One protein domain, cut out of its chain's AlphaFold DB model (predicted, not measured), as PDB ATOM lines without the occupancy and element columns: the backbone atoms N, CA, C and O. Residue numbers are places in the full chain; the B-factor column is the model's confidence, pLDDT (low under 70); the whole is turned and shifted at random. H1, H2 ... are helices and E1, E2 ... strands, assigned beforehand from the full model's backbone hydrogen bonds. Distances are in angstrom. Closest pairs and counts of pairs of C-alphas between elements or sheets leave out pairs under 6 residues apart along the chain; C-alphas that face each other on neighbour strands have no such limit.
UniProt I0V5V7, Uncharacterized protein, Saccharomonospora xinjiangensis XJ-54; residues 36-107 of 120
ATOM      1  N   VAL A  36     204.390 197.703 241.048       82.19
ATOM      2  CA  VAL A  36     203.502 197.233 239.986       82.19
ATOM      3  C   VAL A  36     203.164 195.782 240.279       82.19
ATOM      4  O   VAL A  36     204.035 194.914 240.232       82.19
ATOM      5  N   ASP A  37     201.891 195.540 240.560       83.56
ATOM      6  CA  ASP A  37     201.345 194.199 240.715       83.56
ATOM      7  C   ASP A  37     200.774 193.739 239.381       83.56
ATOM      8  O   ASP A  37     199.938 194.424 238.788       83.56
ATOM      9  N   THR A  38     201.224 192.575 238.912       83.12
ATOM     10  CA  THR A  38     200.640 191.940 237.730       83.12
ATOM     11  C   THR A  38     199.843 190.721 238.162       83.12
ATOM     12  O   THR A  38     200.357 189.825 238.833       83.12
ATOM     13  N   TYR A  39     198.572 190.708 237.778       83.00
ATOM     14  CA  TYR A  39     197.643 189.626 238.068       83.00
ATOM     15  C   TYR A  39     197.580 188.688 236.869       83.00
ATOM     16  O   TYR A  39     197.270 189.121 235.757       83.00
ATOM     17  N   TYR A  40     197.872 187.412 237.097       79.00
ATOM     18  CA  TYR A  40     197.861 186.384 236.065       79.00
ATOM     19  C   TYR A  40     196.687 185.431 236.283       79.00
ATOM     20  O   TYR A  40     196.414 185.004 237.403       79.00
ATOM     21  N   SER A  41     196.005 185.080 235.191       78.69
ATOM     22  CA  SER A  41     195.064 183.956 235.171       78.69
ATOM     23  C   SER A  41     195.803 182.674 234.816       78.69
ATOM     24  O   SER A  41     196.766 182.699 234.043       78.69
ATOM     25  N   ARG A  42     195.331 181.542 235.336       74.12
ATOM     26  CA  ARG A  42     195.816 180.236 234.890       74.12
ATOM     27  C   ARG A  42     195.181 179.869 233.543       74.12
ATOM     28  O   ARG A  42     194.085 180.337 233.239       74.12
ATOM     29  N   PRO A  43     195.805 178.982 232.749       77.44
ATOM     30  CA  PRO A  43     195.215 178.523 231.492       77.44
ATOM     31  C   PRO A  43     193.832 177.873 231.658       77.44
ATOM     32  O   PRO A  43     192.994 177.966 230.768       77.44
ATOM     33  N   ASP A  44     193.600 177.213 232.792       75.88
ATOM     34  CA  ASP A  44     192.370 176.499 233.131       75.88
ATOM     35  C   ASP A  44     191.392 177.320 233.990       75.88
ATOM     36  O   ASP A  44     190.313 176.824 234.321       75.88
ATOM     37  N   ARG A  45     191.742 178.563 234.363       69.25
ATOM     38  CA  ARG A  45     190.939 179.375 235.285       69.25
ATOM     39  C   ARG A  45     191.177 180.880 235.161       69.25
ATOM     40  O   ARG A  45     192.304 181.350 235.310       69.25
ATOM     41  N   ASP A  46     190.092 181.633 234.987       70.69
ATOM     42  CA  ASP A  46     190.107 183.099 234.958       70.69
ATOM     43  C   ASP A  46     190.041 183.699 236.373       70.69
ATOM     44  O   ASP A  46     189.041 183.548 237.085       70.69
ATOM     45  N   PHE A  47     191.095 184.443 236.721       68.50
ATOM     46  CA  PHE A  47     191.261 185.179 237.977       68.50
ATOM     47  C   PHE A  47     190.038 186.019 238.346       68.50
ATOM     48  O   PHE A  47     189.552 185.943 239.478       68.50
ATOM     49  N   LEU A  48     189.526 186.817 237.403       67.44
ATOM     50  CA  LEU A  48     188.481 187.803 237.692       67.44
ATOM     51  C   LEU A  48     187.130 187.145 237.996       67.44
ATOM     52  O   LEU A  48     186.247 187.791 238.561       67.44
ATOM     53  N   SER A  49     186.974 185.868 237.643       68.00
ATOM     54  CA  SER A  49     185.719 185.127 237.772       68.00
ATOM     55  C   SER A  49     185.660 184.192 238.984       68.00
ATOM     56  O   SER A  49     184.566 183.943 239.490       68.00
ATOM     57  N   THR A  50     186.800 183.686 239.475       62.44
ATOM     58  CA  THR A  50     186.820 182.612 240.491       62.44
ATOM     59  C   THR A  50     187.459 182.983 241.826       62.44
ATOM     60  O   THR A  50     187.651 182.097 242.648       62.44
ATOM     61  N   VAL A  51     187.794 184.259 242.061       59.78
ATOM     62  CA  VAL A  51     188.454 184.720 243.306       59.78
ATOM     63  C   VAL A  51     189.767 183.965 243.573       59.78
ATOM     64  O   VAL A  51     190.155 183.725 244.711       59.78
ATOM     65  N   GLU A  52     190.479 183.592 242.510       61.34
ATOM     66  CA  GLU A  52     191.783 182.943 242.618       61.34
ATOM     67  C   GLU A  52     192.858 183.784 241.969       61.34
ATOM     68  O   GLU A  52     192.991 183.836 240.749       61.34
ATOM     69  N   CYS A  53     193.610 184.473 242.814       66.00
ATOM     70  CA  CYS A  53     194.702 185.330 242.405       66.00
ATOM     71  C   CYS A  53     195.978 184.507 242.228       66.00
ATOM     72  O   CYS A  53     196.322 183.762 243.131       66.00
ATOM     73  N   LEU A  54     196.695 184.672 241.114       69.25
ATOM     74  CA  LEU A  54     198.150 184.537 241.091       69.25
ATOM     75  C   LEU A  54     198.708 185.940 240.875       69.25
ATOM     76  O   LEU A  54     198.692 186.467 239.757       69.25
ATOM     77  N   ARG A  55     199.166 186.569 241.955       78.94
ATOM     78  CA  ARG A  55     199.849 187.858 241.859       78.94
ATOM     79  C   ARG A  55     201.335 187.606 241.729       78.94
ATOM     80  O   ARG A  55     201.927 187.023 242.628       78.94
ATOM     81  N   GLY A  56     201.911 188.075 240.628       75.88
ATOM     82  CA  GLY A  56     203.351 188.217 240.489       75.88
ATOM     83  C   GLY A  56     203.741 189.651 240.816       75.88
ATOM     84  O   GLY A  56     203.313 190.588 240.135       75.88
ATOM     85  N   ARG A  57     204.569 189.823 241.843       80.62
ATOM     86  CA  ARG A  57     205.204 191.103 242.162       80.62
ATOM     87  C   ARG A  57     206.708 190.941 242.065       80.62
ATOM     88  O   ARG A  57     207.252 190.032 242.678       80.62
ATOM     89  N   GLN A  58     207.370 191.836 241.336       77.75
ATOM     90  CA  GLN A  58     208.827 191.851 241.228       77.75
ATOM     91  C   GLN A  58     209.396 193.192 241.699       77.75
ATOM     92  O   GLN A  58     208.999 194.248 241.208       77.75
ATOM     93  N   ARG A  59     210.375 193.167 242.608       75.88
ATOM     94  CA  ARG A  59     211.203 194.340 242.950       75.88
ATOM     95  C   ARG A  59     212.528 193.877 243.513       75.88
ATOM     96  O   ARG A  59     212.580 192.894 244.244       75.88
ATOM     97  N   ALA A  60     213.591 194.617 243.203       75.69
ATOM     98  CA  ALA A  60     214.916 194.369 243.772       75.69
ATOM     99  C   ALA A  60     215.404 192.909 243.597       75.69
ATOM    100  O   ALA A  60     216.116 192.385 244.446       75.69
ATOM    101  N   GLY A  61     214.996 192.239 242.510       79.31
ATOM    102  CA  GLY A  61     215.346 190.840 242.235       79.31
ATOM    103  C   GLY A  61     214.539 189.792 243.012       79.31
ATOM    104  O   GLY A  61     214.797 188.606 242.842       79.31
ATOM    105  N   PHE A  62     213.558 190.200 243.817       84.56
ATOM    106  CA  PHE A  62     212.650 189.300 244.527       84.56
ATOM    107  C   PHE A  62     211.324 189.173 243.783       84.56
ATOM    108  O   PHE A  62     210.867 190.144 243.172       84.56
ATOM    109  N   ALA A  63     210.721 187.987 243.862       84.31
ATOM    110  CA  ALA A  63     209.379 187.701 243.377       84.31
ATOM    111  C   ALA A  63     208.479 187.299 244.554       84.31
ATOM    112  O   ALA A  63     208.923 186.579 245.447       84.31
ATOM    113  N   GLU A  64     207.233 187.760 244.549       86.12
ATOM    114  CA  GLU A  64     206.189 187.301 245.468       86.12
ATOM    115  C   GLU A  64     205.127 186.533 244.678       86.12
ATOM    116  O   GLU A  64     204.689 187.010 243.626       86.12
ATOM    117  N   THR A  65     204.728 185.377 245.210       86.81
ATOM    118  CA  THR A  65     203.610 184.559 244.732       86.81
ATOM    119  C   THR A  65     202.499 184.631 245.776       86.81
ATOM    120  O   THR A  65     202.666 184.149 246.894       86.81
ATOM    121  N   GLU A  66     201.357 185.226 245.436       87.31
ATOM    122  CA  GLU A  66     200.169 185.226 246.303       87.31
ATOM    123  C   GLU A  66     199.067 184.382 245.668       87.31
ATOM    124  O   GLU A  66     198.792 184.548 244.478       87.31
ATOM    125  N   VAL A  67     198.436 183.515 246.471       84.44
ATOM    126  CA  VAL A  67     197.287 182.690 246.074       84.44
ATOM    127  C   VAL A  67     196.095 182.887 247.004       84.44
ATOM    128  O   VAL A  67     196.256 183.169 248.190       84.44
ATOM    129  N   MET A  68     194.886 182.722 246.468       81.75
ATOM    130  CA  MET A  68     193.634 182.770 247.227       81.75
ATOM    131  C   MET A  68     192.896 181.440 247.071       81.75
ATOM    132  O   MET A  68     192.814 180.916 245.964       81.75
ATOM    133  N   ALA A  69     192.387 180.900 248.178       82.12
ATOM    134  CA  ALA A  69     191.559 179.698 248.214       82.12
ATOM    135  C   ALA A  69     190.612 179.750 249.424       82.12
ATOM    136  O   ALA A  69     190.846 180.511 250.368       82.12
ATOM    137  N   ASP A  70     189.572 178.915 249.410       84.38
ATOM    138  CA  ASP A  70     188.534 178.888 250.451       84.38
ATOM    139  C   ASP A  70     189.009 178.281 251.785       84.38
ATOM    140  O   ASP A  70     188.367 178.477 252.820       84.38
ATOM    141  N   ASP A  71     190.140 177.564 251.790       88.25
ATOM    142  CA  ASP A  71     190.753 177.017 252.999       88.25
ATOM    143  C   ASP A  71     192.298 177.106 252.990       88.25
ATOM    144  O   ASP A  71     192.921 177.130 251.923       88.25
ATOM    145  N   PRO A  72     192.952 177.141 254.173       91.19
ATOM    146  CA  PRO A  72     194.402 177.324 254.264       91.19
ATOM    147  C   PRO A  72     195.235 176.176 253.680       91.19
ATOM    148  O   PRO A  72     196.359 176.410 253.235       91.19
ATOM    149  N   VAL A  73     194.726 174.940 253.699       93.44
ATOM    150  CA  VAL A  73     195.450 173.770 253.176       93.44
ATOM    151  C   VAL A  73     195.419 173.791 251.651       93.44
ATOM    152  O   VAL A  73     196.455 173.569 251.018       93.44
ATOM    153  N   ALA A  74     194.269 174.116 251.059       87.88
ATOM    154  CA  ALA A  74     194.145 174.359 249.630       87.88
ATOM    155  C   ALA A  74     195.020 175.537 249.188       87.88
ATOM    156  O   ALA A  74     195.740 175.397 248.203       87.88
ATOM    157  N   ALA A  75     195.037 176.646 249.939       87.81
ATOM    158  CA  ALA A  75     195.896 177.792 249.639       87.81
ATOM    159  C   ALA A  75     197.383 177.401 249.633       87.81
ATOM    160  O   ALA A  75     198.081 177.661 248.659       87.81
ATOM    161  N   ALA A  76     197.864 176.708 250.670       91.62
ATOM    162  CA  ALA A  76     199.254 176.252 250.729       91.62
ATOM    163  C   ALA A  76     199.596 175.267 249.594       91.62
ATOM    164  O   ALA A  76     200.636 175.387 248.955       91.62
ATOM    165  N   THR A  77     198.694 174.327 249.298       91.06
ATOM    166  CA  THR A  77     198.878 173.358 248.206       91.06
ATOM    167  C   THR A  77     198.938 174.052 246.846       91.06
ATOM    168  O   THR A  77     199.772 173.709 246.008       91.06
ATOM    169  N   LEU A  78     198.062 175.033 246.621       86.81
ATOM    170  CA  LEU A  78     198.011 175.818 245.392       86.81
ATOM    171  C   LEU A  78     199.271 176.668 245.221       86.81
ATOM    172  O   LEU A  78     199.801 176.739 244.112       86.81
ATOM    173  N   LEU A  79     199.769 177.264 246.307       89.25
ATOM    174  CA  LEU A  79     201.021 178.016 246.317       89.25
ATOM    175  C   LEU A  79     202.192 177.120 245.892       89.25
ATOM    176  O   LEU A  79     202.839 177.403 244.887       89.25
ATOM    177  N   ASP A  80     202.380 175.985 246.575       91.38
ATOM    178  CA  ASP A  80     203.454 175.026 246.288       91.38
ATOM    179  C   ASP A  80     203.404 174.510 244.841       91.38
ATOM    180  O   ASP A  80     204.429 174.394 244.167       91.38
ATOM    181  N   GLN A  81     202.210 174.173 244.341       89.38
ATOM    182  CA  GLN A  81     202.036 173.710 242.963       89.38
ATOM    183  C   GLN A  81     202.385 174.801 241.951       89.38
ATOM    184  O   GLN A  81     203.044 174.514 240.950       89.38
ATOM    185  N   THR A  82     201.969 176.037 242.221       86.81
ATOM    186  CA  THR A  82     202.229 177.182 241.347       86.81
ATOM    187  C   THR A  82     203.720 177.498 241.294       86.81
ATOM    188  O   THR A  82     204.287 177.598 240.207       86.81
ATOM    189  N   GLU A  83     204.394 177.564 242.444       90.81
ATOM    190  CA  GLU A  83     205.837 177.819 242.496       90.81
ATOM    191  C   GLU A  83     206.643 176.720 241.797       90.81
ATOM    192  O   GLU A  83     207.596 177.023 241.080       90.81
ATOM    193  N   ARG A  84     206.232 175.448 241.913       91.62
ATOM    194  CA  ARG A  84     206.859 174.338 241.172       91.62
ATOM    195  C   ARG A  84     206.681 174.468 239.664       91.62
ATOM    196  O   ARG A  84     207.637 174.260 238.925       91.62
ATOM    197  N   GLN A  85     205.475 174.796 239.199       87.62
ATOM    198  CA  GLN A  85     205.193 174.964 237.768       87.62
ATOM    199  C   GLN A  85     205.984 176.121 237.150       87.62
ATOM    200  O   GLN A  85     206.370 176.043 235.986       87.62
ATOM    201  N   LEU A  86     206.246 177.170 237.932       86.38
ATOM    202  CA  LEU A  86     207.032 178.333 237.521       86.38
ATOM    203  C   LEU A  86     208.548 178.156 237.724       86.38
ATOM    204  O   LEU A  86     209.308 179.050 237.362       86.38
ATOM    205  N   GLY A  87     208.998 177.038 238.305       91.06
ATOM    206  CA  GLY A  87     210.410 176.797 238.622       91.06
ATOM    207  C   GLY A  87     210.946 177.623 239.799       91.06
ATOM    208  O   GLY A  87     212.147 177.641 240.044       91.06
ATOM    209  N   LEU A  88     210.077 178.288 240.565       90.31
ATOM    210  CA  LEU A  88     210.480 179.158 241.674       90.31
ATOM    211  C   LEU A  88     211.008 178.382 242.881       90.31
ATOM    212  O   LEU A  88     211.769 178.933 243.671       90.31
ATOM    213  N   THR A  89     210.689 177.089 242.994       92.69
ATOM    214  CA  THR A  89     211.211 176.219 244.059       92.69
ATOM    215  C   THR A  89     212.730 176.022 244.016       92.69
ATOM    216  O   THR A  89     213.299 175.474 244.957       92.69
ATOM    217  N   GLU A  90     213.400 176.442 242.937       91.81
ATOM    218  CA  GLU A  90     214.866 176.477 242.842       91.81
ATOM    219  C   GLU A  90     215.484 177.685 243.573       91.81
ATOM    220  O   GLU A  90     216.697 177.730 243.798       91.81
ATOM    221  N   HIS A  91     214.664 178.662 243.972       90.62
ATOM    222  CA  HIS A  91     215.076 179.861 244.690       90.62
ATOM    223  C   HIS A  91     214.732 179.770 246.187       90.62
ATOM    224  O   HIS A  91     213.741 179.149 246.569       90.62
ATOM    225  N   PRO A  92     215.540 180.379 247.076       90.81
ATOM    226  CA  PRO A  92     215.270 180.348 248.509       90.81
ATOM    227  C   PRO A  92     214.056 181.211 248.868       90.81
ATOM    228  O   PRO A  92     213.943 182.354 248.427       90.81
ATOM    229  N   VAL A  93     213.207 180.701 249.762       90.00
ATOM    230  CA  VAL A  93     212.146 181.499 250.390       90.00
ATOM    231  C   VAL A  93     212.779 182.556 251.293       90.00
ATOM    232  O   VAL A  93     213.632 182.251 252.132       90.00
ATOM    233  N   VAL A  94     212.336 183.805 251.150       88.00
ATOM    234  CA  VAL A  94     212.815 184.934 251.951       88.00
ATOM    235  C   VAL A  94     211.681 185.466 252.822       88.00
ATOM    236  O   VAL A  94     210.611 185.782 252.326       88.00
ATOM    237  N   SER A  95     211.923 185.573 254.130       84.06
ATOM    238  CA  SER A  95     210.918 185.974 255.130       84.06
ATOM    239  C   SER A  95     211.095 187.399 255.662       84.06
ATOM    240  O   SER A  95     210.432 187.797 256.620       84.06
ATOM    241  N   LEU A  96     212.024 188.166 255.087       82.44
ATOM    242  CA  LEU A  96     212.222 189.562 255.465       82.44
ATOM    243  C   LEU A  96     211.092 190.429 254.899       82.44
ATOM    244  O   LEU A  96     210.707 190.218 253.747       82.44
ATOM    245  N   PRO A  97     210.641 191.456 255.642       79.69
ATOM    246  CA  PRO A  97     209.721 192.453 255.116       79.69
ATOM    247  C   PRO A  97     210.255 193.079 253.833       79.69
ATOM    248  O   PRO A  97     211.459 193.334 253.702       79.69
ATOM    249  N   TYR A  98     209.359 193.415 252.912       76.44
ATOM    250  CA  TYR A  98     209.742 193.937 251.602       76.44
ATOM    251  C   TYR A  98     210.577 195.219 251.688       76.44
ATOM    252  O   TYR A  98     211.560 195.392 250.966       76.44
ATOM    253  N   ARG A  99     210.248 196.086 252.655       77.62
ATOM    254  CA  ARG A  99     211.046 197.268 253.003       77.62
ATOM    255  C   ARG A  99     212.513 196.911 253.228       77.62
ATOM    256  O   ARG A  99     213.396 197.586 252.712       77.62
ATOM    257  N   ASP A 100     212.771 195.874 254.014       81.19
ATOM    258  CA  ASP A 100     214.126 195.496 254.397       81.19
ATOM    259  C   ASP A 100     214.857 194.821 253.235       81.19
ATOM    260  O   ASP A 100     216.057 195.039 253.076       81.19
ATOM    261  N   LEU A 101     214.149 194.065 252.389       79.31
ATOM    262  CA  LEU A 101     214.715 193.518 251.152       79.31
ATOM    263  C   LEU A 101     215.197 194.620 250.217       79.31
ATOM    264  O   LEU A 101     216.317 194.560 249.711       79.31
ATOM    265  N   VAL A 102     214.388 195.661 250.048       76.81
ATOM    266  CA  VAL A 102     214.722 196.763 249.150       76.81
ATOM    267  C   VAL A 102     215.818 197.639 249.727       76.81
ATOM    268  O   VAL A 102     216.775 197.937 249.020       76.81
ATOM    269  N   LEU A 103     215.750 197.980 251.016       77.38
ATOM    270  CA  LEU A 103     216.820 198.739 251.663       77.38
ATOM    271  C   LEU A 103     218.159 198.000 251.591       77.38
ATOM    272  O   LEU A 103     219.184 198.625 251.334       77.38
ATOM    273  N   ARG A 104     218.171 196.673 251.780       78.25
ATOM    274  CA  ARG A 104     219.392 195.870 251.622       78.25
ATOM    275  C   ARG A 104     219.878 195.860 250.179       78.25
ATOM    276  O   ARG A 104     221.071 196.028 249.957       78.25
ATOM    277  N   HIS A 105     218.980 195.698 249.212       76.62
ATOM    278  CA  HIS A 105     219.337 195.722 247.796       76.62
ATOM    279  C   HIS A 105     219.929 197.078 247.379       76.62
ATOM    280  O   HIS A 105     220.969 197.116 246.728       76.62
ATOM    281  N   GLU A 106     219.325 198.195 247.793       71.12
ATOM    282  CA  GLU A 106     219.833 199.549 247.523       71.12
ATOM    283  C   GLU A 106     221.180 199.823 248.214       71.12
ATOM    284  O   GLU A 106     222.043 200.487 247.643       71.12
ATOM    285  N   GLN A 107     221.403 199.276 249.413       66.94
ATOM    286  CA  GLN A 107     222.700 199.351 250.101       66.94
ATOM    287  C   GLN A 107     223.779 198.484 249.432       66.94
ATOM    288  O   GLN A 107     224.953 198.849 249.449       66.94
TER     289      GLN A 107
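What this domain is: This is residues 36 to 107 of the 120 residues of an uncharacterized protein of Saccharomonospora xinjiangensis XJ-54 (UniProt I0V5V7). A small, narrow wall of three antiparallel strands has a helix near each end of the long axis, the four-residue H1 at one end and H3 at the other. The longest helix, H2, runs past the sheet's edge at E3, and a long loop, residues 86 to 97, leads from it to H3. The printed part has 72 residues with three named strands and three named helices, in the order E1, H1, E2, E3, H2, H3 along the chain; the sheet's order is E1, E2, E3, and the class is mixed, helices and strands. The whole is only just compact, close to loose, with a radius of gyration of the C-alphas of 13.4 A, and its outline is elongated, 41 by 23 by 21 A.

Where its parts are: The sheet's inner strand E2 is residues 54 to 59, 16.4 A from first to last C-alpha. E3 is residues 62 to 67, 16.8 A long, and E1 is residues 37 to 40, 9.7 A long, beginning at C-alpha 37 at (201.345, 194.199, 240.715). H2 is residues 72 to 85, 19.9 A long, with C-alpha 72 at (194.402, 177.324, 254.264). H1 is residues 47 to 50, 5.7 A long. H3 is residues 98 to 107, 14.1 A long, ending at C-alpha 107 at (222.700, 199.351, 250.101).

How they stand to each other: E2 and E3 form a hairpin, antiparallel at 163 degrees, with N 64 and O 57 2.9 A apart and N 59 and O 62 3.1 A apart, both within hydrogen-bond range. E1 and E2 are antiparallel at 146 degrees, with N 40 and O 54 2.9 A apart, within hydrogen-bond range. E1 and E3 are the edge strands. H2 is on the sheet but only grazes it, with residues 74 to 83; the closest C-alphas of H2 and E3 are those of Leu 79 and Val 67, 6.0 A apart. H3 is on the sheet but only grazes it, with residues 98 to 105; its closest C-alpha to E2 is that of Val 102, 7.5 A from that of Arg 59. H1 is on the sheet but only grazes it, with residues 47 to 48; the closest C-alphas of H1 and E1 are those of Phe 47 and Tyr 40, 7.0 A apart. The three helices are apart from one another. In H2 and H3 every O i to N i+4 pair is within hydrogen-bond range; H1 is too short for such a pair, and its one O i to N i+3 pair is not within range.

The domain as a whole: The two C-alphas farthest apart, those of Asp 44 and Gln 107, are 41.6 A apart. The printed part has no cut. The link from H2 to H3, 12 residues, is long. The mean pLDDT of the printed part is 81.3; residue 45, residues 47 to 54 and residue 107 are under 70 in this predicted model.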